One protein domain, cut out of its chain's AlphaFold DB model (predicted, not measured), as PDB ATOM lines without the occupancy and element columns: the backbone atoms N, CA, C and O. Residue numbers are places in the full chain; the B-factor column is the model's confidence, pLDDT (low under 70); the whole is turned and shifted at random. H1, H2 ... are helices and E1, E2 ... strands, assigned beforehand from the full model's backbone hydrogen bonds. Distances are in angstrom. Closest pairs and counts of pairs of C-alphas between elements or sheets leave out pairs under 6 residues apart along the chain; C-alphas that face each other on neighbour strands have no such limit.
ATOM      1  N   GLY A   5     -52.166 -14.615  22.497       68.81
ATOM      2  CA  GLY A   5     -53.390 -14.604  21.689       68.81
ATOM      3  C   GLY A   5     -53.520 -15.878  20.851       68.81
ATOM      4  O   GLY A   5     -52.541 -16.321  20.261       68.81
ATOM      5  N   LEU A   6     -54.712 -16.473  20.780       75.00
ATOM      6  CA  LEU A   6     -54.987 -17.652  19.952       75.00
ATOM      7  C   LEU A   6     -56.028 -17.315  18.888       75.00
ATOM      8  O   LEU A   6     -57.133 -16.863  19.203       75.00
ATOM      9  N   PHE A   7     -55.683 -17.572  17.632       83.12
ATOM     10  CA  PHE A   7     -56.470 -17.183  16.475       83.12
ATOM     11  C   PHE A   7     -56.646 -18.347  15.514       83.12
ATOM     12  O   PHE A   7     -55.749 -19.163  15.330       83.12
ATOM     13  N   VAL A   8     -57.805 -18.409  14.868       76.69
ATOM     14  CA  VAL A   8     -58.101 -19.390  13.822       76.69
ATOM     15  C   VAL A   8     -58.228 -18.674  12.492       76.69
ATOM     16  O   VAL A   8     -59.084 -17.800  12.338       76.69
ATOM     17  N   MET A   9     -57.382 -19.056  11.538       81.94
ATOM     18  CA  MET A   9     -57.422 -18.575  10.167       81.94
ATOM     19  C   MET A   9     -58.341 -19.460   9.332       81.94
ATOM     20  O   MET A   9     -58.205 -20.683   9.294       81.94
ATOM     21  N   THR A  10     -59.277 -18.822   8.643       72.50
ATOM     22  CA  THR A  10     -60.212 -19.465   7.718       72.50
ATOM     23  C   THR A  10     -60.245 -18.701   6.401       72.50
ATOM     24  O   THR A  10     -59.740 -17.579   6.314       72.50
ATOM     25  N   SER A  11     -60.930 -19.245   5.392       57.00
ATOM     26  CA  SER A  11     -61.256 -18.476   4.189       57.00
ATOM     27  C   SER A  11     -62.112 -17.244   4.487       57.00
ATOM     28  O   SER A  11     -62.164 -16.365   3.657       57.00
ATOM     29  N   MET A  12     -62.727 -17.090   5.667       61.69
ATOM     30  CA  MET A  12     -63.438 -15.861   6.063       61.69
ATOM     31  C   MET A  12     -62.545 -14.843   6.789       61.69
ATOM     32  O   MET A  12     -63.011 -13.764   7.135       61.69
ATOM     33  N   GLY A  13     -61.268 -15.159   7.012       71.44
ATOM     34  CA  GLY A  13     -60.338 -14.333   7.782       71.44
ATOM     35  C   GLY A  13     -59.956 -14.954   9.122       71.44
ATOM     36  O   GLY A  13     -60.211 -16.136   9.382       71.44
ATOM     37  N   LEU A  14     -59.306 -14.141   9.949       80.38
ATOM     38  CA  LEU A  14     -58.687 -14.537  11.206       80.38
ATOM     39  C   LEU A  14     -59.589 -14.144  12.383       80.38
ATOM     40  O   LEU A  14     -60.134 -13.045  12.411       80.38
ATOM     41  N   LYS A  15     -59.817 -15.064  13.327       81.31
ATOM     42  CA  LYS A  15     -60.717 -14.839  14.473       81.31
ATOM     43  C   LYS A  15     -60.092 -15.338  15.767       81.31
ATOM     44  O   LYS A  15     -59.648 -16.485  15.811       81.31
ATOM     45  N   ARG A  16     -60.134 -14.536  16.837       82.81
ATOM     46  CA  ARG A  16     -59.725 -14.968  18.186       82.81
ATOM     47  C   ARG A  16     -60.630 -16.105  18.673       82.81
ATOM     48  O   ARG A  16     -61.849 -16.056  18.485       82.81
ATOM     49  N   LYS A  17     -60.048 -17.141  19.277       83.12
ATOM     50  CA  LYS A  17     -60.767 -18.310  19.812       83.12
ATOM     51  C   LYS A  17     -60.162 -18.776  21.132       83.12
ATOM     52  O   LYS A  17     -58.985 -18.549  21.393       83.12
ATOM     53  N   SER A  18     -60.968 -19.452  21.953       84.00
ATOM     54  CA  SER A  18     -60.450 -20.225  23.081       84.00
ATOM     55  C   SER A  18     -59.828 -21.529  22.585       84.00
ATOM     56  O   SER A  18     -60.219 -22.071  21.547       84.00
ATOM     57  N   ILE A  19     -58.862 -22.042  23.345       85.12
ATOM     58  CA  ILE A  19     -58.141 -23.268  22.996       85.12
ATOM     59  C   ILE A  19     -59.049 -24.498  22.940       85.12
ATOM     60  O   ILE A  19     -58.825 -25.393  22.126       85.12
ATOM     61  N   ASP A  20     -60.129 -24.501  23.720       85.69
ATOM     62  CA  ASP A  20     -61.069 -25.619  23.787       85.69
ATOM     63  C   ASP A  20     -61.766 -25.895  22.452       85.69
ATOM     64  O   ASP A  20     -62.053 -27.048  22.132       85.69
ATOM     65  N   VAL A  21     -61.966 -24.863  21.625       88.31
ATOM     66  CA  VAL A  21     -62.555 -25.002  20.281       88.31
ATOM     67  C   VAL A  21     -61.629 -25.779  19.334       88.31
ATOM     68  O   VAL A  21     -62.091 -26.346  18.343       88.31
ATOM     69  N   LEU A  22     -60.328 -25.837  19.636       89.75
ATOM     70  CA  LEU A  22     -59.315 -26.542  18.846       89.75
ATOM     71  C   LEU A  22     -59.042 -27.962  19.345       89.75
ATOM     72  O   LEU A  22     -58.267 -28.693  18.719       89.75
ATOM     73  N   ASN A  23     -59.673 -28.387  20.440       90.88
ATOM     74  CA  ASN A  23     -59.516 -29.746  20.938       90.88
ATOM     75  C   ASN A  23     -60.001 -30.759  19.898       90.88
ATOM     76  O   ASN A  23     -61.103 -30.656  19.357       90.88
ATOM     77  N   LYS A  24     -59.162 -31.767  19.640       92.44
ATOM     78  CA  LYS A  24     -59.378 -32.832  18.644       92.44
ATOM     79  C   LYS A  24     -59.486 -32.324  17.199       92.44
ATOM     80  O   LYS A  24     -59.918 -33.075  16.329       92.44
ATOM     81  N   LYS A  25     -59.101 -31.072  16.928       95.12
ATOM     82  CA  LYS A  25     -59.071 -30.522  15.571       95.12
ATOM     83  C   LYS A  25     -57.692 -30.767  14.955       95.12
ATOM     84  O   LYS A  25     -56.707 -30.257  15.494       95.12
ATOM     85  N   PRO A  26     -57.590 -31.530  13.853       96.62
ATOM     86  CA  PRO A  26     -56.336 -31.672  13.133       96.62
ATOM     87  C   PRO A  26     -56.061 -30.412  12.308       96.62
ATOM     88  O   PRO A  26     -56.986 -29.744  11.840       96.62
ATOM     89  N   GLY A  27     -54.789 -30.103  12.087       96.44
ATOM     90  CA  GLY A  27     -54.401 -28.967  11.259       96.44
ATOM     91  C   GLY A  27     -52.960 -28.534  11.476       96.44
ATOM     92  O   GLY A  27     -52.136 -29.326  11.933       96.44
ATOM     93  N   VAL A  28     -52.679 -27.286  11.117       96.94
ATOM     94  CA  VAL A  28     -51.363 -26.650  11.234       96.94
ATOM     95  C   VAL A  28     -51.489 -25.427  12.130       96.94
ATOM     96  O   VAL A  28     -52.486 -24.708  12.066       96.94
ATOM     97  N   TRP A  29     -50.499 -25.182  12.974       96.50
ATOM     98  CA  TRP A  29     -50.418 -23.979  13.791       96.50
ATOM     99  C   TRP A  29     -49.075 -23.279  13.571       96.50
ATOM    100  O   TRP A  29     -48.074 -23.913  13.251       96.50
ATOM    101  N   MET A  30     -49.076 -21.960  13.729       96.19
ATOM    102  CA  MET A  30     -47.916 -21.079  13.642       96.19
ATOM    103  C   MET A  30     -47.847 -20.241  14.916       96.19
ATOM    104  O   MET A  30     -48.844 -19.649  15.318       96.19
ATOM    105  N   LEU A  31     -46.678 -20.177  15.536       95.75
ATOM    106  CA  LEU A  31     -46.373 -19.289  16.647       95.75
ATOM    107  C   LEU A  31     -45.571 -18.100  16.128       95.75
ATOM    108  O   LEU A  31     -44.475 -18.277  15.595       95.75
ATOM    109  N   ILE A  32     -46.099 -16.898  16.328       93.69
ATOM    110  CA  ILE A  32     -45.419 -15.637  16.034       93.69
ATOM    111  C   ILE A  32     -45.135 -14.863  17.322       93.69
ATOM    112  O   ILE A  32     -45.814 -15.060  18.332       93.69
ATOM    113  N   GLY A  33     -44.158 -13.962  17.288       90.94
ATOM    114  CA  GLY A  33     -43.864 -13.070  18.410       90.94
ATOM    115  C   GLY A  33     -42.956 -11.909  18.028       90.94
ATOM    116  O   GLY A  33     -42.312 -11.939  16.979       90.94
ATOM    117  N   LYS A  34     -42.889 -10.907  18.908       88.56
ATOM    118  CA  LYS A  34     -41.991  -9.748  18.791       88.56
ATOM    119  C   LYS A  34     -40.804  -9.915  19.733       88.56
ATOM    120  O   LYS A  34     -40.973 -10.416  20.844       88.56
ATOM    121  N   LYS A  35     -39.594  -9.522  19.333       87.94
ATOM    122  CA  LYS A  35     -38.419  -9.610  20.222       87.94
ATOM    123  C   LYS A  35     -38.561  -8.616  21.392       87.94
ATOM    124  O   LYS A  35     -39.206  -7.577  21.248       87.94
ATOM    125  N   LYS A  36     -38.016  -8.943  22.571       83.81
ATOM    126  CA  LYS A  36     -38.090  -8.068  23.761       83.81
ATOM    127  C   LYS A  36     -37.133  -6.870  23.733       83.81
ATOM    128  O   LYS A  36     -37.478  -5.857  24.326       83.81
ATOM    129  N   GLU A  37     -35.965  -6.995  23.105       72.75
ATOM    130  CA  GLU A  37     -34.919  -5.958  23.110       72.75
ATOM    131  C   GLU A  37     -35.213  -4.810  22.135       72.75
ATOM    132  O   GLU A  37     -35.580  -5.053  20.983       72.75
ATOM    133  N   GLU A  38     -34.987  -3.580  22.600       54.62
ATOM    134  CA  GLU A  38     -34.974  -2.345  21.804       54.62
ATOM    135  C   GLU A  38     -33.740  -2.334  20.880       54.62
ATOM    136  O   GLU A  38     -32.633  -2.684  21.294       54.62
ATOM    137  N   GLY A  39     -33.931  -1.978  19.605       54.56
ATOM    138  CA  GLY A  39     -32.851  -1.844  18.611       54.56
ATOM    139  C   GLY A  39     -32.808  -2.890  17.486       54.56
ATOM    140  O   GLY A  39     -32.153  -2.657  16.472       54.56
ATOM    141  N   HIS A  40     -33.548  -3.999  17.587       49.91
ATOM    142  CA  HIS A  40     -33.822  -4.879  16.445       49.91
ATOM    143  C   HIS A  40     -35.279  -4.711  16.033       49.91
ATOM    144  O   HIS A  40     -36.147  -5.231  16.725       49.91
ATOM    145  N   GLU A  41     -35.532  -4.020  14.917       50.81
ATOM    146  CA  GLU A  41     -36.832  -4.081  14.231       50.81
ATOM    147  C   GLU A  41     -38.030  -3.931  15.192       50.81
ATOM    148  O   GLU A  41     -38.927  -4.775  15.246       50.81
ATOM    149  N   GLU A  42     -38.006  -2.874  16.014       56.16
ATOM    150  CA  GLU A  42     -39.077  -2.587  16.970       56.16
ATOM    151  C   GLU A  42     -40.440  -2.652  16.277       56.16
ATOM    152  O   GLU A  42     -40.740  -1.865  15.376       56.16
ATOM    153  N   GLY A  43     -41.249  -3.625  16.702       65.19
ATOM    154  CA  GLY A  43     -42.664  -3.723  16.357       65.19
ATOM    155  C   GLY A  43     -43.067  -4.903  15.475       65.19
ATOM    156  O   GLY A  43     -44.254  -5.215  15.447       65.19
ATOM    157  N   HIS A  44     -42.143  -5.607  14.817       82.31
ATOM    158  CA  HIS A  44     -42.519  -6.639  13.842       82.31
ATOM    159  C   HIS A  44     -42.724  -8.024  14.454       82.31
ATOM    160  O   HIS A  44     -41.945  -8.483  15.295       82.31
ATOM    161  N   PHE A  45     -43.761  -8.724  13.993       89.25
ATOM    162  CA  PHE A  45     -43.921 -10.141  14.285       89.25
ATOM    163  C   PHE A  45     -43.016 -10.962  13.373       89.25
ATOM    164  O   PHE A  45     -43.004 -10.782  12.159       89.25
ATOM    165  N   ILE A  46     -42.325 -11.939  13.955       91.88
ATOM    166  CA  ILE A  46     -41.635 -12.979  13.191       91.88
ATOM    167  C   ILE A  46     -42.249 -14.344  13.478       91.88
ATOM    168  O   ILE A  46     -42.781 -14.585  14.564       91.88
ATOM    169  N   CYS A  47     -42.130 -15.264  12.522       94.62
ATOM    170  CA  CYS A  47     -42.532 -16.650  12.720       94.62
ATOM    171  C   CYS A  47     -41.468 -17.425  13.507       94.62
ATOM    172  O   CYS A  47     -40.332 -17.605  13.059       94.62
ATOM    173  N   LEU A  48     -41.851 -17.907  14.687       94.94
ATOM    174  CA  LEU A  48     -40.973 -18.593  15.630       94.94
ATOM    175  C   LEU A  48     -41.012 -20.102  15.429       94.94
ATOM    176  O   LEU A  48     -39.961 -20.732  15.325       94.94
ATOM    177  N   GLN A  49     -42.211 -20.677  15.367       96.31
ATOM    178  CA  GLN A  49     -42.396 -22.116  15.211       96.31
ATOM    179  C   GLN A  49     -43.654 -22.428  14.402       96.31
ATOM    180  O   GLN A  49     -44.618 -21.669  14.436       96.31
ATOM    181  N   ILE A  50     -43.649 -23.560  13.702       96.56
ATOM    182  CA  ILE A  50     -44.816 -24.125  13.024       96.56
ATOM    183  C   ILE A  50     -44.858 -25.623  13.315       96.56
ATOM    184  O   ILE A  50     -43.811 -26.258  13.426       96.56
ATOM    185  N   GLY A  51     -46.054 -26.189  13.426       95.69
ATOM    186  CA  GLY A  51     -46.234 -27.634  13.509       95.69
ATOM    187  C   GLY A  51     -47.569 -28.079  12.927       95.69
ATOM    188  O   GLY A  51     -48.569 -27.360  13.018       95.69
ATOM    189  N   GLN A  52     -47.602 -29.272  12.328       95.94
ATOM    190  CA  GLN A  52     -48.847 -29.982  12.060       95.94
ATOM    191  C   GLN A  52     -49.166 -31.006  13.140       95.94
ATOM    192  O   GLN A  52     -48.288 -31.673  13.686       95.94
ATOM    193  N   THR A  53     -50.456 -31.215  13.377       95.94
ATOM    194  CA  THR A  53     -50.905 -32.176  14.377       95.94
ATOM    195  C   THR A  53     -52.291 -32.733  14.083       95.94
ATOM    196  O   THR A  53     -53.081 -32.170  13.321       95.94
ATOM    197  N   GLY A  54     -52.594 -33.871  14.705       96.56
ATOM    198  CA  GLY A  54     -53.945 -34.428  14.755       96.56
ATOM    199  C   GLY A  54     -54.844 -33.734  15.784       96.56
ATOM    200  O   GLY A  54     -56.058 -33.920  15.752       96.56
ATOM    201  N   ASN A  55     -54.268 -32.949  16.702       95.69
ATOM    202  CA  ASN A  55     -55.002 -32.275  17.768       95.69
ATOM    203  C   ASN A  55     -54.311 -30.960  18.162       95.69
ATOM    204  O   ASN A  55     -53.469 -30.938  19.061       95.69
ATOM    205  N   ILE A  56     -54.699 -29.868  17.497       95.00
ATOM    206  CA  ILE A  56     -54.131 -28.531  17.718       95.00
ATOM    207  C   ILE A  56     -54.308 -28.100  19.173       95.00
ATOM    208  O   ILE A  56     -53.348 -27.638  19.781       95.00
ATOM    209  N   GLY A  57     -55.503 -28.277  19.748       92.69
ATOM    210  CA  GLY A  57     -55.785 -27.848  21.119       92.69
ATOM    211  C   GLY A  57     -54.843 -28.480  22.144       92.69
ATOM    212  O   GLY A  57     -54.276 -27.771  22.970       92.69
ATOM    213  N   LEU A  58     -54.608 -29.793  22.049       93.88
ATOM    214  CA  LEU A  58     -53.704 -30.499  22.965       93.88
ATOM    215  C   LEU A  58     -52.245 -30.064  22.794       93.88
ATOM    216  O   LEU A  58     -51.528 -29.914  23.781       93.88
ATOM    217  N   GLU A  59     -51.803 -29.882  21.552       93.88
ATOM    218  CA  GLU A  59     -50.427 -29.504  21.241       93.88
ATOM    219  C   GLU A  59     -50.109 -28.080  21.685       93.88
ATOM    220  O   GLU A  59     -49.199 -27.882  22.485       93.88
ATOM    221  N   VAL A  60     -50.929 -27.112  21.270       93.25
ATOM    222  CA  VAL A  60     -50.764 -25.704  21.644       93.25
ATOM    223  C   VAL A  60     -50.881 -25.525  23.157       93.25
ATOM    224  O   VAL A  60     -50.142 -24.734  23.734       93.25
ATOM    225  N   LYS A  61     -51.761 -26.280  23.831       91.88
ATOM    226  CA  LYS A  61     -51.896 -26.210  25.293       91.88
ATOM    227  C   LYS A  61     -50.598 -26.627  25.973       91.88
ATOM    228  O   LYS A  61     -50.097 -25.896  26.819       91.88
ATOM    229  N   ARG A  62     -50.042 -27.770  25.569       90.94
ATOM    230  CA  ARG A  62     -48.767 -28.273  26.086       90.94
ATOM    231  C   ARG A  62     -47.623 -27.299  25.805       90.94
ATOM    232  O   ARG A  62     -46.771 -27.085  26.657       90.94
ATOM    233  N   ASP A  63     -47.604 -26.703  24.622       92.75
ATOM    234  CA  ASP A  63     -46.556 -25.767  24.232       92.75
ATOM    235  C   ASP A  63     -46.638 -24.465  25.049       92.75
ATOM    236  O   ASP A  63     -45.610 -23.965  25.502       92.75
ATOM    237  N   ILE A  64     -47.850 -23.975  25.346       90.38
ATOM    238  CA  ILE A  64     -48.082 -22.876  26.301       90.38
ATOM    239  C   ILE A  64     -47.641 -23.272  27.718       90.38
ATOM    240  O   ILE A  64     -47.009 -22.471  28.397       90.38
ATOM    241  N   GLU A  65     -47.922 -24.498  28.168       89.19
ATOM    242  CA  GLU A  65     -47.458 -25.011  29.470       89.19
ATOM    243  C   GLU A  65     -45.926 -25.087  29.569       89.19
ATOM    244  O   GLU A  65     -45.383 -25.093  30.670       89.19
ATOM    245  N   PHE A  66     -45.209 -25.134  28.444       89.44
ATOM    246  CA  PHE A  66     -43.746 -25.078  28.409       89.44
ATOM    247  C   PHE A  66     -43.186 -23.652  28.350       89.44
ATOM    248  O   PHE A  66     -41.995 -23.457  28.590       89.44
ATOM    249  N   MET A  67     -44.025 -22.648  28.098       89.94
ATOM    250  CA  MET A  67     -43.677 -21.226  28.183       89.94
ATOM    251  C   MET A  67     -43.741 -20.741  29.641       89.94
ATOM    252  O   MET A  67     -44.521 -19.854  29.987       89.94
ATOM    253  N   VAL A  68     -42.943 -21.356  30.511       79.38
ATOM    254  CA  VAL A  68     -42.876 -21.058  31.952       79.38
ATOM    255  C   VAL A  68     -41.716 -20.129  32.295       79.38
ATOM    256  O   VAL A  68     -40.772 -19.974  31.525       79.38
ATOM    257  N   GLU A  69     -41.778 -19.516  33.477       61.44
ATOM    258  CA  GLU A  69     -40.741 -18.592  33.956       61.44
ATOM    259  C   GLU A  69     -39.470 -19.306  34.434       61.44
ATOM    260  O   GLU A  69     -38.376 -18.752  34.331       61.44
ATOM    261  N   ALA A  70     -39.596 -20.535  34.941       74.19
ATOM    262  CA  ALA A  70     -38.464 -21.309  35.436       74.19
ATOM    263  C   ALA A  70     -37.867 -22.195  34.339       74.19
ATOM    264  O   ALA A  70     -38.591 -22.868  33.605       74.19
ATOM    265  N   GLU A  71     -36.536 -22.242  34.282       79.06
ATOM    266  CA  GLU A  71     -35.816 -23.114  33.358       79.06
ATOM    267  C   GLU A  71     -36.234 -24.584  33.549       79.06
ATOM    268  O   GLU A  71     -36.255 -25.073  34.690       79.06
ATOM    269  N   PRO A  72     -36.558 -25.310  32.461       81.31
ATOM    270  CA  PRO A  72     -36.870 -26.726  32.543       81.31
ATOM    271  C   PRO A  72     -35.721 -27.486  33.206       81.31
ATOM    272  O   PRO A  72     -34.575 -27.390  32.776       81.31
ATOM    273  N   LYS A  73     -36.030 -28.280  34.233       77.50
ATOM    274  CA  LYS A  73     -35.091 -29.225  34.855       77.50
ATOM    275  C   LYS A  73     -35.432 -30.644  34.417       77.50
ATOM    276  O   LYS A  73     -36.609 -30.951  34.204       77.50
ATOM    277  N   SER A  74     -34.425 -31.506  34.269       74.81
ATOM    278  CA  SER A  74     -34.700 -32.927  34.065       74.81
ATOM    279  C   SER A  74     -35.368 -33.485  35.322       74.81
ATOM    280  O   SER A  74     -34.989 -33.166  36.450       74.81
ATOM    281  N   SER A  75     -36.406 -34.290  35.130       77.25
ATOM    282  CA  SER A  75     -37.003 -35.089  36.199       77.25
ATOM    283  C   SER A  75     -36.481 -36.514  36.097       77.25
ATOM    284  O   SER A  75     -36.296 -37.015  34.990       77.25
ATOM    285  N   TYR A  93     -36.121 -37.486  29.549       79.31
ATOM    286  CA  TYR A  93     -35.926 -36.592  28.411       79.31
ATOM    287  C   TYR A  93     -37.193 -36.400  27.559       79.31
ATOM    288  O   TYR A  93     -37.130 -35.783  26.488       79.31
ATOM    289  N   ALA A  94     -38.360 -36.898  27.994       78.81
ATOM    290  CA  ALA A  94     -39.607 -36.724  27.258       78.81
ATOM    291  C   ALA A  94     -39.921 -35.235  27.041       78.81
ATOM    292  O   ALA A  94     -39.969 -34.431  27.977       78.81
ATOM    293  N   ASN A  95     -40.148 -34.869  25.777       77.50
ATOM    294  CA  ASN A  95     -40.405 -33.496  25.332       77.50
ATOM    295  C   ASN A  95     -39.306 -32.481  25.700       77.50
ATOM    296  O   ASN A  95     -39.547 -31.283  25.601       77.50
ATOM    297  N   TRP A  96     -38.101 -32.918  26.090       84.00
ATOM    298  CA  TRP A  96     -37.044 -32.027  26.584       84.00
ATOM    299  C   TRP A  96     -36.684 -30.914  25.596       84.00
ATOM    300  O   TRP A  96     -36.622 -29.744  25.963       84.00
ATOM    301  N   ARG A  97     -36.546 -31.267  24.312       85.31
ATOM    302  CA  ARG A  97     -36.315 -30.298  23.233       85.31
ATOM    303  C   ARG A  97     -37.427 -29.248  23.159       85.31
ATOM    304  O   ARG A  97     -37.123 -28.068  23.034       85.31
ATOM    305  N   ALA A  98     -38.691 -29.672  23.213       87.44
ATOM    306  CA  ALA A  98     -39.837 -28.766  23.135       87.44
ATOM    307  C   ALA A  98     -39.912 -27.860  24.373       87.44
ATOM    308  O   ALA A  98     -40.075 -26.655  24.228       87.44
ATOM    309  N   LYS A  99     -39.695 -28.418  25.573       88.94
ATOM    310  CA  LYS A  99     -39.615 -27.659  26.830       88.94
ATOM    311  C   LYS A  99     -38.577 -26.543  26.747       88.94
ATOM    312  O   LYS A  99     -38.898 -25.390  27.002       88.94
ATOM    313  N   GLN A 100     -37.352 -26.886  26.347       89.88
ATOM    314  CA  GLN A 100     -36.267 -25.914  26.221       89.88
ATOM    315  C   GLN A 100     -36.555 -24.866  25.147       89.88
ATOM    316  O   GLN A 100     -36.353 -23.676  25.372       89.88
ATOM    317  N   LEU A 101     -37.085 -25.288  23.997       91.94
ATOM    318  CA  LEU A 101     -37.455 -24.377  22.921       91.94
ATOM    319  C   LEU A 101     -38.478 -23.327  23.382       91.94
ATOM    320  O   LEU A 101     -38.267 -22.135  23.171       91.94
ATOM    321  N   TYR A 102     -39.585 -23.757  23.987       92.62
ATOM    322  CA  TYR A 102     -40.658 -22.840  24.371       92.62
ATOM    323  C   TYR A 102     -40.298 -21.967  25.570       92.62
ATOM    324  O   TYR A 102     -40.716 -20.810  25.610       92.62
ATOM    325  N   TYR A 103     -39.447 -22.461  26.469       91.88
ATOM    326  CA  TYR A 103     -38.814 -21.641  27.496       91.88
ATOM    327  C   TYR A 103     -37.967 -20.513  26.880       91.88
ATOM    328  O   TYR A 103     -38.160 -19.344  27.214       91.88
ATOM    329  N   ILE A 104     -37.083 -20.831  25.923       92.31
ATOM    330  CA  ILE A 104     -36.258 -19.837  25.210       92.31
ATOM    331  C   ILE A 104     -37.143 -18.815  24.487       92.31
ATOM    332  O   ILE A 104     -36.921 -17.611  24.615       92.31
ATOM    333  N   ILE A 105     -38.186 -19.270  23.785       93.00
ATOM    334  CA  ILE A 105     -39.136 -18.381  23.107       93.00
ATOM    335  C   ILE A 105     -39.792 -17.418  24.106       93.00
ATOM    336  O   ILE A 105     -39.770 -16.208  23.893       93.00
ATOM    337  N   ALA A 106     -40.328 -17.921  25.220       91.00
ATOM    338  CA  ALA A 106     -40.970 -17.085  26.234       91.00
ATOM    339  C   ALA A 106     -39.992 -16.103  26.906       91.00
ATOM    340  O   ALA A 106     -40.379 -15.002  27.319       91.00
ATOM    341  N   LYS A 107     -38.711 -16.473  26.998       90.06
ATOM    342  CA  LYS A 107     -37.644 -15.622  27.529       90.06
ATOM    343  C   LYS A 107     -37.269 -14.493  26.568       90.06
ATOM    344  O   LYS A 107     -37.137 -13.362  27.031       90.06
ATOM    345  N   GLU A 108     -37.149 -14.763  25.272       90.25
ATOM    346  CA  GLU A 108     -36.651 -13.805  24.268       90.25
ATOM    347  C   GLU A 108     -37.745 -12.936  23.625       90.25
ATOM    348  O   GLU A 108     -37.461 -11.826  23.161       90.25
ATOM    349  N   TYR A 109     -38.993 -13.413  23.608       90.00
ATOM    350  CA  TYR A 109     -40.087 -12.805  22.849       90.00
ATOM    351  C   TYR A 109     -41.248 -12.341  23.735       90.00
ATOM    352  O   TYR A 109     -41.526 -12.891  24.803       90.00
ATOM    353  N   LYS A 110     -41.929 -11.294  23.282       86.31
ATOM    354  CA  LYS A 110     -43.173 -10.743  23.826       86.31
ATOM    355  C   LYS A 110     -44.286 -10.855  22.784       86.31
ATOM    356  O   LYS A 110     -44.023 -11.158  21.621       86.31
ATOM    357  N   GLU A 111     -45.517 -10.597  23.224       87.25
ATOM    358  CA  GLU A 111     -46.712 -10.589  22.364       87.25
ATOM    359  C   GLU A 111     -46.820 -11.871  21.527       87.25
ATOM    360  O   GLU A 111     -46.856 -11.830  20.305       87.25
ATOM    361  N   LEU A 112     -46.809 -13.037  22.171       90.38
ATOM    362  CA  LEU A 112     -46.855 -14.305  21.448       90.38
ATOM    363  C   LEU A 112     -48.270 -14.543  20.904       90.38
ATOM    364  O   LEU A 112     -49.260 -14.388  21.621       90.38
ATOM    365  N   LYS A 113     -48.395 -14.942  19.637       91.56
ATOM    366  CA  LYS A 113     -49.690 -15.299  19.043       91.56
ATOM    367  C   LYS A 113     -49.609 -16.653  18.348       91.56
ATOM    368  O   LYS A 113     -48.705 -16.901  17.556       91.56
ATOM    369  N   PHE A 114     -50.584 -17.511  18.621       93.19
ATOM    370  CA  PHE A 114     -50.800 -18.756  17.896       93.19
ATOM    371  C   PHE A 114     -51.849 -18.541  16.808       93.19
ATOM    372  O   PHE A 114     -52.963 -18.093  17.082       93.19
ATOM    373  N   ILE A 115     -51.497 -18.896  15.579       94.44
ATOM    374  CA  ILE A 115     -52.335 -18.819  14.388       94.44
ATOM    375  C   ILE A 115     -52.603 -20.242  13.917       94.44
ATOM    376  O   ILE A 115     -51.688 -20.953  13.511       94.44
ATOM    377  N   CYS A 116     -53.854 -20.678  13.982       94.69
ATOM    378  CA  CYS A 116     -54.249 -22.056  13.723       94.69
ATOM    379  C   CYS A 116     -55.068 -22.163  12.438       94.69
ATOM    380  O   CYS A 116     -56.016 -21.412  12.224       94.69
ATOM    381  N   ILE A 117     -54.746 -23.148  11.608       94.50
ATOM    382  CA  ILE A 117     -55.473 -23.506  10.394       94.50
ATOM    383  C   ILE A 117     -56.032 -24.906  10.611       94.50
ATOM    384  O   ILE A 117     -55.283 -25.879  10.699       94.50
ATOM    385  N   ILE A 118     -57.354 -25.008  10.723       93.44
ATOM    386  CA  ILE A 118     -58.037 -26.288  10.912       93.44
ATOM    387  C   ILE A 118     -58.144 -27.001   9.559       93.44
ATOM    388  O   ILE A 118     -58.623 -26.426   8.582       93.44
ATOM    389  N   CYS A 119     -57.740 -28.269   9.510       90.88
ATOM    390  CA  CYS A 119     -57.678 -29.077   8.293       90.88
ATOM    391  C   CYS A 119     -58.406 -30.423   8.487       90.88
ATOM    392  O   CYS A 119     -57.805 -31.485   8.331       90.88
ATOM    393  N   GLU A 120     -59.693 -30.395   8.864       87.00
ATOM    394  CA  GLU A 120     -60.457 -31.593   9.282       87.00
ATOM    395  C   GLU A 120     -60.478 -32.722   8.249       87.00
ATOM    396  O   GLU A 120     -60.456 -33.895   8.613       87.00
ATOM    397  N   ARG A 121     -60.523 -32.371   6.960       87.44
ATOM    398  CA  ARG A 121     -60.624 -33.334   5.854       87.44
ATOM    399  C   ARG A 121     -59.275 -33.680   5.232       87.44
ATOM    400  O   ARG A 121     -59.229 -34.468   4.291       87.44
ATOM    401  N   ASN A 122     -58.188 -33.086   5.717       90.69
ATOM    402  CA  ASN A 122     -56.876 -33.254   5.114       90.69
ATOM    403  C   ASN A 122     -56.097 -34.397   5.760       90.69
ATOM    404  O   ASN A 122     -56.110 -34.583   6.981       90.69
ATOM    405  N   THR A 123     -55.360 -35.132   4.934       94.00
ATOM    406  CA  THR A 123     -54.468 -36.200   5.394       94.00
ATOM    407  C   THR A 123     -53.275 -35.625   6.160       94.00
ATOM    408  O   THR A 123     -52.972 -34.435   6.068       94.00
ATOM    409  N   LYS A 124     -52.559 -36.474   6.909       94.94
ATOM    410  CA  LYS A 124     -51.302 -36.064   7.556       94.94
ATOM    411  C   LYS A 124     -50.309 -35.504   6.533       94.94
ATOM    412  O   LYS A 124     -49.771 -34.432   6.759       94.94
ATOM    413  N   GLU A 125     -50.145 -36.174   5.393       94.75
ATOM    414  CA  GLU A 125     -49.236 -35.735   4.328       94.75
ATOM    415  C   GLU A 125     -49.590 -34.334   3.802       94.75
ATOM    416  O   GLU A 125     -48.718 -33.489   3.620       94.75
ATOM    417  N   GLN A 126     -50.879 -34.047   3.602       94.94
ATOM    418  CA  GLN A 126     -51.323 -32.720   3.169       94.94
ATOM    419  C   GLN A 126     -51.030 -31.645   4.222       94.94
ATOM    420  O   GLN A 126     -50.661 -30.526   3.866       94.94
ATOM    421  N   ARG A 127     -51.158 -31.976   5.512       95.62
ATOM    422  CA  ARG A 127     -50.777 -31.061   6.594       95.62
ATOM    423  C   ARG A 127     -49.265 -30.887   6.707       95.62
ATOM    424  O   ARG A 127     -48.833 -29.762   6.912       95.62
ATOM    425  N   ASP A 128     -48.477 -31.945   6.505       95.31
ATOM    426  CA  ASP A 128     -47.008 -31.870   6.467       95.31
ATOM    427  C   ASP A 128     -46.549 -30.919   5.343       95.31
ATOM    428  O   ASP A 128     -45.656 -30.094   5.535       95.31
ATOM    429  N   LYS A 129     -47.202 -30.975   4.171       95.62
ATOM    430  CA  LYS A 129     -46.947 -30.037   3.064       95.62
ATOM    431  C   LYS A 129     -47.314 -28.603   3.432       95.62
ATOM    432  O   LYS A 129     -46.553 -27.692   3.118       95.62
ATOM    433  N   LEU A 130     -48.449 -28.395   4.102       96.38
ATOM    434  CA  LEU A 130     -48.877 -27.064   4.536       96.38
ATOM    435  C   LEU A 130     -47.933 -26.477   5.597       96.38
ATOM    436  O   LEU A 130     -47.528 -25.325   5.470       96.38
ATOM    437  N   GLU A 131     -47.527 -27.269   6.590       96.94
ATOM    438  CA  GLU A 131     -46.506 -26.897   7.577       96.94
ATOM    439  C   GLU A 131     -45.210 -26.469   6.883       96.94
ATOM    440  O   GLU A 131     -44.719 -25.365   7.115       96.94
ATOM    441  N   LYS A 132     -44.689 -27.312   5.983       95.69
ATOM    442  CA  LYS A 132     -43.442 -27.049   5.260       95.69
ATOM    443  C   LYS A 132     -43.527 -25.789   4.397       95.69
ATOM    444  O   LYS A 132     -42.599 -24.984   4.398       95.69
ATOM    445  N   TYR A 133     -44.648 -25.598   3.700       95.94
ATOM    446  CA  TYR A 133     -44.920 -24.386   2.931       95.94
ATOM    447  C   TYR A 133     -44.862 -23.138   3.805       95.94
ATOM    448  O   TYR A 133     -44.109 -22.210   3.511       95.94
ATOM    449  N   MET A 134     -45.617 -23.130   4.906       95.81
ATOM    450  CA  MET A 134     -45.657 -21.992   5.815       95.81
ATOM    451  C   MET A 134     -44.285 -21.740   6.443       95.81
ATOM    452  O   MET A 134     -43.894 -20.583   6.581       95.81
ATOM    453  N   ALA A 135     -43.525 -22.790   6.770       95.12
ATOM    454  CA  ALA A 135     -42.199 -22.673   7.372       95.12
ATOM    455  C   ALA A 135     -41.196 -22.022   6.418       95.12
ATOM    456  O   ALA A 135     -40.472 -21.109   6.817       95.12
ATOM    457  N   TYR A 136     -41.189 -22.432   5.149       93.69
ATOM    458  CA  TYR A 136     -40.348 -21.813   4.126       93.69
ATOM    459  C   TYR A 136     -40.782 -20.386   3.812       93.69
ATOM    460  O   TYR A 136     -39.945 -19.484   3.801       93.69
ATOM    461  N   LYS A 137     -42.085 -20.163   3.609       93.31
ATOM    462  CA  LYS A 137     -42.629 -18.855   3.235       93.31
ATOM    463  C   LYS A 137     -42.363 -17.789   4.297       93.31
ATOM    464  O   LYS A 137     -42.067 -16.652   3.954       93.31
ATOM    465  N   SER A 138     -42.441 -18.171   5.571       92.19
ATOM    466  CA  SER A 138     -42.214 -17.282   6.717       92.19
ATOM    467  C   SER A 138     -40.762 -17.215   7.193       92.19
ATOM    468  O   SER A 138     -40.475 -16.469   8.126       92.19
ATOM    469  N   SER A 139     -39.847 -17.991   6.594       91.19
ATOM    470  CA  SER A 139     -38.479 -18.175   7.107       91.19
ATOM    471  C   SER A 139     -38.459 -18.529   8.605       91.19
ATOM    472  O   SER A 139     -37.734 -17.925   9.393       91.19
ATOM    473  N   CYS A 140     -39.295 -19.494   9.002       92.62
ATOM    474  CA  CYS A 140     -39.569 -19.820  10.401       92.62
ATOM    475  C   CYS A 140     -38.298 -20.159  11.203       92.62
ATOM    476  O   CYS A 140     -37.564 -21.088  10.862       92.62
ATOM    477  N   LYS A 141     -38.083 -19.447  12.319       92.31
ATOM    478  CA  LYS A 141     -36.799 -19.423  13.042       92.31
ATOM    479  C   LYS A 141     -36.387 -20.759  13.663       92.31
ATOM    480  O   LYS A 141     -35.233 -21.158  13.530       92.31
ATOM    481  N   TYR A 142     -37.294 -21.442  14.364       92.50
ATOM    482  CA  TYR A 142     -36.973 -22.659  15.126       92.50
ATOM    483  C   TYR A 142     -37.505 -23.950  14.488       92.50
ATOM    484  O   TYR A 142     -37.463 -25.020  15.111       92.50
ATOM    485  N   TRP A 143     -38.017 -23.869  13.260       92.94
ATOM    486  CA  TRP A 143     -38.592 -25.022  12.580       92.94
ATOM    487  C   TRP A 143     -37.513 -25.993  12.097       92.94
ATOM    488  O   TRP A 143     -36.460 -25.592  11.597       92.94
ATOM    489  N   VAL A 144     -37.782 -27.293  12.234       85.19
ATOM    490  CA  VAL A 144     -36.915 -28.356  11.717       85.19
ATOM    491  C   VAL A 144     -37.730 -29.399  10.970       85.19
ATOM    492  O   VAL A 144     -38.705 -29.934  11.487       85.19
ATOM    493  N   ASN A 145     -37.263 -29.769   9.780       80.69
ATOM    494  CA  ASN A 145     -37.868 -30.844   9.002       80.69
ATOM    495  C   ASN A 145     -37.344 -32.218   9.457       80.69
ATOM    496  O   ASN A 145     -36.506 -32.837   8.798       80.69
ATOM    497  N   GLY A 146     -37.754 -32.660  10.646       73.12
ATOM    498  CA  GLY A 146     -37.393 -33.959  11.224       73.12
ATOM    499  C   GLY A 146     -36.015 -34.021  11.897       73.12
ATOM    500  O   GLY A 146     -35.925 -34.482  13.034       73.12
ATOM    501  N   ARG A 147     -34.935 -33.554  11.254       66.06
ATOM    502  CA  ARG A 147     -33.581 -33.530  11.855       66.06
ATOM    503  C   ARG A 147     -32.960 -32.128  11.845       66.06
ATOM    504  O   ARG A 147     -33.164 -31.393  10.877       66.06
ATOM    505  N   PRO A 148     -32.182 -31.760  12.887       66.31
ATOM    506  CA  PRO A 148     -31.383 -30.539  12.874       66.31
ATOM    507  C   PRO A 148     -30.445 -30.499  11.669       66.31
ATOM    508  O   PRO A 148     -29.945 -31.532  11.219       66.31
ATOM    509  N   PHE A 149     -30.205 -29.300  11.153       65.31
ATOM    510  CA  PHE A 149     -29.316 -29.110  10.017       65.31
ATOM    511  C   PHE A 149     -27.864 -29.460  10.376       65.31
ATOM    512  O   PHE A 149     -27.345 -29.018  11.398       65.31
ATOM    513  N   SER A 150     -27.197 -30.224   9.508       58.91
ATOM    514  CA  SER A 150     -25.743 -30.402   9.521       58.91
ATOM    515  C   SER A 150     -25.112 -29.394   8.556       58.91
ATOM    516  O   SER A 150     -25.480 -29.387   7.382       58.91
ATOM    517  N   ALA A 151     -24.166 -28.587   9.036       53.69
ATOM    518  CA  ALA A 151     -23.646 -27.343   8.448       53.69
ATOM    519  C   ALA A 151     -22.911 -27.417   7.081       53.69
ATOM    520  O   ALA A 151     -21.891 -26.762   6.885       53.69
ATOM    521  N   LYS A 152     -23.398 -28.171   6.090       52.22
ATOM    522  CA  LYS A 152     -22.856 -28.128   4.722       52.22
ATOM    523  C   LYS A 152     -23.707 -27.199   3.845       52.22
ATOM    524  O   LYS A 152     -24.771 -27.595   3.386       52.22
ATOM    525  N   LYS A 153     -23.176 -25.986   3.627       56.94
ATOM    526  CA  LYS A 153     -23.597 -24.926   2.679       56.94
ATOM    527  C   LYS A 153     -24.967 -24.278   2.946       56.94
ATOM    528  O   LYS A 153     -25.996 -24.686   2.421       56.94
ATOM    529  N   GLU A 154     -24.949 -23.217   3.747       59.41
ATOM    530  CA  GLU A 154     -26.126 -22.436   4.160       59.41
ATOM    531  C   GLU A 154     -26.822 -21.690   2.998       59.41
ATOM    532  O   GLU A 154     -28.046 -21.766   2.867       59.41
ATOM    533  N   ASN A 155     -26.057 -21.050   2.101       62.16
ATOM    534  CA  ASN A 155     -26.613 -20.256   0.991       62.16
ATOM    535  C   ASN A 155     -27.361 -21.102  -0.053       62.16
ATOM    536  O   ASN A 155     -28.475 -20.747  -0.444       62.16
ATOM    537  N   ASP A 156     -26.805 -22.252  -0.444       68.31
ATOM    538  CA  ASP A 156     -27.436 -23.166  -1.409       68.31
ATOM    539  C   ASP A 156     -28.799 -23.661  -0.895       68.31
ATOM    540  O   ASP A 156     -29.748 -23.854  -1.659       68.31
ATOM    541  N   ARG A 157     -28.927 -23.823   0.429       74.44
ATOM    542  CA  ARG A 157     -30.142 -24.340   1.055       74.44
ATOM    543  C   ARG A 157     -31.248 -23.299   1.164       74.44
ATOM    544  O   ARG A 157     -32.405 -23.657   0.973       74.44
ATOM    545  N   LYS A 158     -30.933 -22.025   1.423       76.31
ATOM    546  CA  LYS A 158     -31.956 -20.962   1.427       76.31
ATOM    547  C   LYS A 158     -32.604 -20.830   0.047       76.31
ATOM    548  O   LYS A 158     -33.829 -20.806  -0.051       76.31
ATOM    549  N   GLN A 159     -31.789 -20.843  -1.009       77.62
ATOM    550  CA  GLN A 159     -32.282 -20.817  -2.386       77.62
ATOM    551  C   GLN A 159     -33.093 -22.074  -2.730       77.62
ATOM    552  O   GLN A 159     -34.148 -21.976  -3.356       77.62
ATOM    553  N   TYR A 160     -32.646 -23.246  -2.267       82.88
ATOM    554  CA  TYR A 160     -33.402 -24.492  -2.393       82.88
ATOM    555  C   TYR A 160     -34.780 -24.403  -1.721       82.88
ATOM    556  O   TYR A 160     -35.775 -24.743  -2.353       82.88
ATOM    557  N   CYS A 161     -34.865 -23.905  -0.483       85.75
ATOM    558  CA  CYS A 161     -36.137 -23.750   0.225       85.75
ATOM    559  C   CYS A 161     -37.094 -22.809  -0.519       85.75
ATOM    560  O   CYS A 161     -38.282 -23.104  -0.599       85.75
ATOM    561  N   ILE A 162     -36.591 -21.709  -1.098       84.50
ATOM    562  CA  ILE A 162     -37.400 -20.796  -1.922       84.50
ATOM    563  C   ILE A 162     -37.955 -21.528  -3.150       84.50
ATOM    564  O   ILE A 162     -39.158 -21.477  -3.402       84.50
ATOM    565  N   GLY A 163     -37.102 -22.246  -3.890       85.88
ATOM    566  CA  GLY A 163     -37.533 -23.009  -5.064       85.88
ATOM    567  C   GLY A 163     -38.541 -24.108  -4.715       85.88
ATOM    568  O   GLY A 163     -39.560 -24.262  -5.386       85.88
ATOM    569  N   GLU A 164     -38.298 -24.838  -3.626       89.88
ATOM    570  CA  GLU A 164     -39.189 -25.890  -3.141       89.88
ATOM    571  C   GLU A 164     -40.532 -25.320  -2.641       89.88
ATOM    572  O   GLU A 164     -41.578 -25.928  -2.863       89.88
ATOM    573  N   CYS A 165     -40.536 -24.128  -2.033       92.19
ATOM    574  CA  CYS A 165     -41.747 -23.456  -1.559       92.19
ATOM    575  C   CYS A 165     -42.773 -23.242  -2.685       92.19
ATOM    576  O   CYS A 165     -43.961 -23.509  -2.496       92.19
ATOM    577  N   GLU A 166     -42.326 -22.813  -3.869       90.44
ATOM    578  CA  GLU A 166     -43.206 -22.591  -5.025       90.44
ATOM    579  C   GLU A 166     -43.778 -23.899  -5.591       90.44
ATOM    580  O   GLU A 166     -44.933 -23.948  -6.025       90.44
ATOM    581  N   VAL A 167     -43.004 -24.987  -5.551       93.69
ATOM    582  CA  VAL A 167     -43.483 -26.323  -5.943       93.69
ATOM    583  C   VAL A 167     -44.566 -26.800  -4.976       93.69
ATOM    584  O   VAL A 167     -45.652 -27.187  -5.411       93.69
ATOM    585  N   ILE A 168     -44.312 -26.701  -3.668       94.19
ATOM    586  CA  ILE A 168     -45.277 -27.100  -2.636       94.19
ATOM    587  C   ILE A 168     -46.566 -26.279  -2.758       94.19
ATOM    588  O   ILE A 168     -47.654 -26.845  -2.664       94.19
ATOM    589  N   LYS A 169     -46.480 -24.971  -3.036       93.69
ATOM    590  CA  LYS A 169     -47.660 -24.115  -3.238       93.69
ATOM    591  C   LYS A 169     -48.580 -24.648  -4.337       93.69
ATOM    592  O   LYS A 169     -49.788 -24.757  -4.126       93.69
ATOM    593  N   LYS A 170     -48.015 -25.026  -5.488       92.94
ATOM    594  CA  LYS A 170     -48.772 -25.605  -6.615       92.94
ATOM    595  C   LYS A 170     -49.424 -26.936  -6.248       92.94
ATOM    596  O   LYS A 170     -50.523 -27.235  -6.709       92.94
ATOM    597  N   GLU A 171     -48.771 -27.749  -5.421       94.25
ATOM    598  CA  GLU A 171     -49.378 -28.979  -4.910       94.25
ATOM    599  C   GLU A 171     -50.523 -28.693  -3.938       94.25
ATOM    600  O   GLU A 171     -51.581 -29.309  -4.050       94.25
ATOM    601  N   LEU A 172     -50.345 -27.742  -3.020       93.88
ATOM    602  CA  LEU A 172     -51.364 -27.366  -2.042       93.88
ATOM    603  C   LEU A 172     -52.633 -26.829  -2.706       93.88
ATOM    604  O   LEU A 172     -53.723 -27.134  -2.231       93.88
ATOM    605  N   GLN A 173     -52.519 -26.115  -3.829       93.31
ATOM    606  CA  GLN A 173     -53.669 -25.637  -4.611       93.31
ATOM    607  C   GLN A 173     -54.601 -26.764  -5.091       93.31
ATOM    608  O   GLN A 173     -55.763 -26.503  -5.388       93.31
ATOM    609  N   LYS A 174     -54.133 -28.021  -5.134       92.44
ATOM    610  CA  LYS A 174     -54.964 -29.187  -5.483       92.44
ATOM    611  C   LYS A 174     -55.861 -29.652  -4.331       92.44
ATOM    612  O   LYS A 174     -56.821 -30.377  -4.570       92.44
ATOM    613  N   PHE A 175     -55.531 -29.287  -3.091       90.69
ATOM    614  CA  PHE A 175     -56.164 -29.832  -1.881       90.69
ATOM    615  C   PHE A 175     -56.738 -28.761  -0.948       90.69
ATOM    616  O   PHE A 175     -57.599 -29.067  -0.123       90.69
ATOM    617  N   PHE A 176     -56.260 -27.523  -1.052       87.69
ATOM    618  CA  PHE A 176     -56.679 -26.394  -0.230       87.69
ATOM    619  C   PHE A 176     -57.368 -25.329  -1.078       87.69
ATOM    620  O   PHE A 176     -57.035 -25.113  -2.241       87.69
ATOM    621  N   ASN A 177     -58.322 -24.632  -0.461       86.06
ATOM    622  CA  ASN A 177     -58.997 -23.499  -1.082       86.06
ATOM    623  C   ASN A 177     -57.971 -22.399  -1.423       86.06
ATOM    624  O   ASN A 177     -57.183 -21.989  -0.569       86.06
ATOM    625  N   HIS A 178     -58.011 -21.907  -2.661       87.31
ATOM    626  CA  HIS A 178     -57.122 -20.854  -3.149       87.31
ATOM    627  C   HIS A 178     -57.177 -19.574  -2.299       87.31
ATOM    628  O   HIS A 178     -56.138 -18.995  -1.993       87.31
ATOM    629  N   GLU A 179     -58.368 -19.165  -1.857       88.88
ATOM    630  CA  GLU A 179     -58.568 -18.007  -0.984       88.88
ATOM    631  C   GLU A 179     -57.880 -18.201   0.375       88.88
ATOM    632  O   GLU A 179     -57.270 -17.273   0.901       88.88
ATOM    633  N   LEU A 180     -57.913 -19.417   0.935       88.06
ATOM    634  CA  LEU A 180     -57.205 -19.715   2.182       88.06
ATOM    635  C   LEU A 180     -55.688 -19.581   1.998       88.06
ATOM    636  O   LEU A 180     -55.033 -18.963   2.833       88.06
ATOM    637  N   LEU A 181     -55.134 -20.118   0.906       91.44
ATOM    638  CA  LEU A 181     -53.703 -19.999   0.605       91.44
ATOM    639  C   LEU A 181     -53.284 -18.538   0.393       91.44
ATOM    640  O   LEU A 181     -52.247 -18.123   0.902       91.44
ATOM    641  N   GLN A 182     -54.110 -17.733  -0.278       91.44
ATOM    642  CA  GLN A 182     -53.873 -16.294  -0.410       91.44
ATOM    643  C   GLN A 182     -53.925 -15.567   0.937       91.44
ATOM    644  O   GLN A 182     -53.104 -14.690   1.187       91.44
ATOM    645  N   LYS A 183     -54.852 -15.934   1.830       90.38
ATOM    646  CA  LYS A 183     -54.916 -15.354   3.181       90.38
ATOM    647  C   LYS A 183     -53.688 -15.701   4.011       90.38
ATOM    648  O   LYS A 183     -53.184 -14.824   4.701       90.38
ATOM    649  N   ILE A 184     -53.176 -16.927   3.898       92.50
ATOM    650  CA  ILE A 184     -51.903 -17.326   4.515       92.50
ATOM    651  C   ILE A 184     -50.759 -16.461   3.978       92.50
ATOM    652  O   ILE A 184     -49.990 -15.918   4.766       92.50
ATOM    653  N   ASP A 185     -50.665 -16.295   2.658       92.69
ATOM    654  CA  ASP A 185     -49.608 -15.493   2.033       92.69
ATOM    655  C   ASP A 185     -49.647 -14.036   2.478       92.69
ATOM    656  O   ASP A 185     -48.626 -13.489   2.889       92.69
ATOM    657  N   ASN A 186     -50.831 -13.426   2.436       91.50
ATOM    658  CA  ASN A 186     -51.030 -12.045   2.855       91.50
ATOM    659  C   ASN A 186     -50.735 -11.873   4.347       91.50
ATOM    660  O   ASN A 186     -50.113 -10.892   4.737       91.50
ATOM    661  N   PHE A 187     -51.138 -12.836   5.179       91.31
ATOM    662  CA  PHE A 187     -50.828 -12.824   6.603       91.31
ATOM    663  C   PHE A 187     -49.314 -12.859   6.852       91.31
ATOM    664  O   PHE A 187     -48.796 -12.015   7.578       91.31
ATOM    665  N   ILE A 188     -48.598 -13.791   6.215       92.00
ATOM    666  CA  ILE A 188     -47.141 -13.933   6.365       92.00
ATOM    667  C   ILE A 188     -46.403 -12.704   5.824       92.00
ATOM    668  O   ILE A 188     -45.397 -12.301   6.396       92.00
ATOM    669  N   LEU A 189     -46.889 -12.096   4.740       89.88
ATOM    670  CA  LEU A 189     -46.303 -10.871   4.201       89.88
ATOM    671  C   LEU A 189     -46.492  -9.688   5.160       89.88
ATOM    672  O   LEU A 189     -45.571  -8.899   5.350       89.88
ATOM    673  N   ASN A 190     -47.671  -9.586   5.778       88.06
ATOM    674  CA  ASN A 190     -48.041  -8.433   6.593       88.06
ATOM    675  C   ASN A 190     -47.566  -8.513   8.045       88.06
ATOM    676  O   ASN A 190     -47.429  -7.468   8.671       88.06
ATOM    677  N   MET A 191     -47.286  -9.700   8.594       86.25
ATOM    678  CA  MET A 191     -46.803  -9.821   9.982       86.25
ATOM    679  C   MET A 191     -45.455  -9.105  10.200       86.25
ATOM    680  O   MET A 191     -45.159  -8.651  11.304       86.25
ATOM    681  N   SER A 192     -44.675  -8.950   9.126       75.12
ATOM    682  CA  SER A 192     -43.413  -8.209   9.105       75.12
ATOM    683  C   SER A 192     -43.590  -6.698   8.886       75.12
ATOM    684  O   SER A 192     -42.594  -6.003   8.730       75.12
TER     685      SER A 192
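Overview. This is residues 5 to 75 and 93 to 192 of the 199 residues of an uncharacterized protein of Lachnospiraceae bacterium (UniProt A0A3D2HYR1). A twisted sheet of five strands forms the core, covered by helices on both faces in three layers: H4 and H6 on one face, H2 and H3 on the other. H5, the longest helix, packs on H4 beyond the sheet, and residues 146 to 157, of which 154 to 157 belong to H5, stick out. The printed part has 171 residues with six named helices and five named strands, in the order E1 E2 H1 E3 E4 H2 H3 E5 H4 H5 H6; the class is mixed, helices and strands. The mixed sheet runs E2 E1 E5 E3 E4. The whole is compact, with a radius of gyration of the C-alphas of 16.0 A and spans of 45 by 43 by 34 A.

Along the chain. The sheet holds E1, residues 5 to 10, from C-alpha 5 at (-53.390, -14.604, 21.689); E2, 13 to 16; E3, 27 to 35, 26.7 A long; E4, 46 to 53, 21.4 A; and E5, 109 to 118, 25.4 A. The helices are H1, 19 to 22; H2, 56 to 66; H3, 96 to 108; H4, 124 to 137, 19.7 A; H5, 154 to 172, 26.5 A; and H6, 178 to 190, ending at C-alpha 190 at (-48.041, -8.433, 6.593).

Arrangement. E5 and E3 are antiparallel, with N 30 and O 115 2.8 A apart, within hydrogen-bond range. Also within that range are N 7 and O 114, 2.8 A, between parallel E1 and E5; N 8 and O 15, 2.8 A, in the hairpin E1 and E2; and N 31 and O 49, 2.8 A, in the hairpin E3 and E4. E2, H1 and E3 form a split strand-helix-strand unit, two strands running the same way with E1 and E5 between them; its crossover is right-handed. H4 is over E3 and E4, at a height over the sheet of 8.3 A. It touches H5 at a steep tilt of 49 degrees, opposite ways, closest at the C-alphas of Tyr 133 and Cys 165, 5.6 A. H6 is over E1 at 8.4 A. On the opposite face H2 is over E3 at 9.5 A, and touches H3, closest at the C-alphas of Phe 66 and Lys 99, 5.1 A. H1 only grazes the sheet. Every O i to N i+4 pair is within range in H2, H3, H4 and H6, and 14 of 15 in H5; H1 is too short for one.

Size, cuts and confidence. The C-alphas farthest apart, of Ser 75 and His 178, are 46.4 A apart. Residues 76 to 92 are not printed; C-alphas 75 and 93 are 8.0 A apart across the cut. The link H4 to H5 is long, 16 residues. Confidence is under 70 at 20 residues, among them 38 to 43 and 147 to 156.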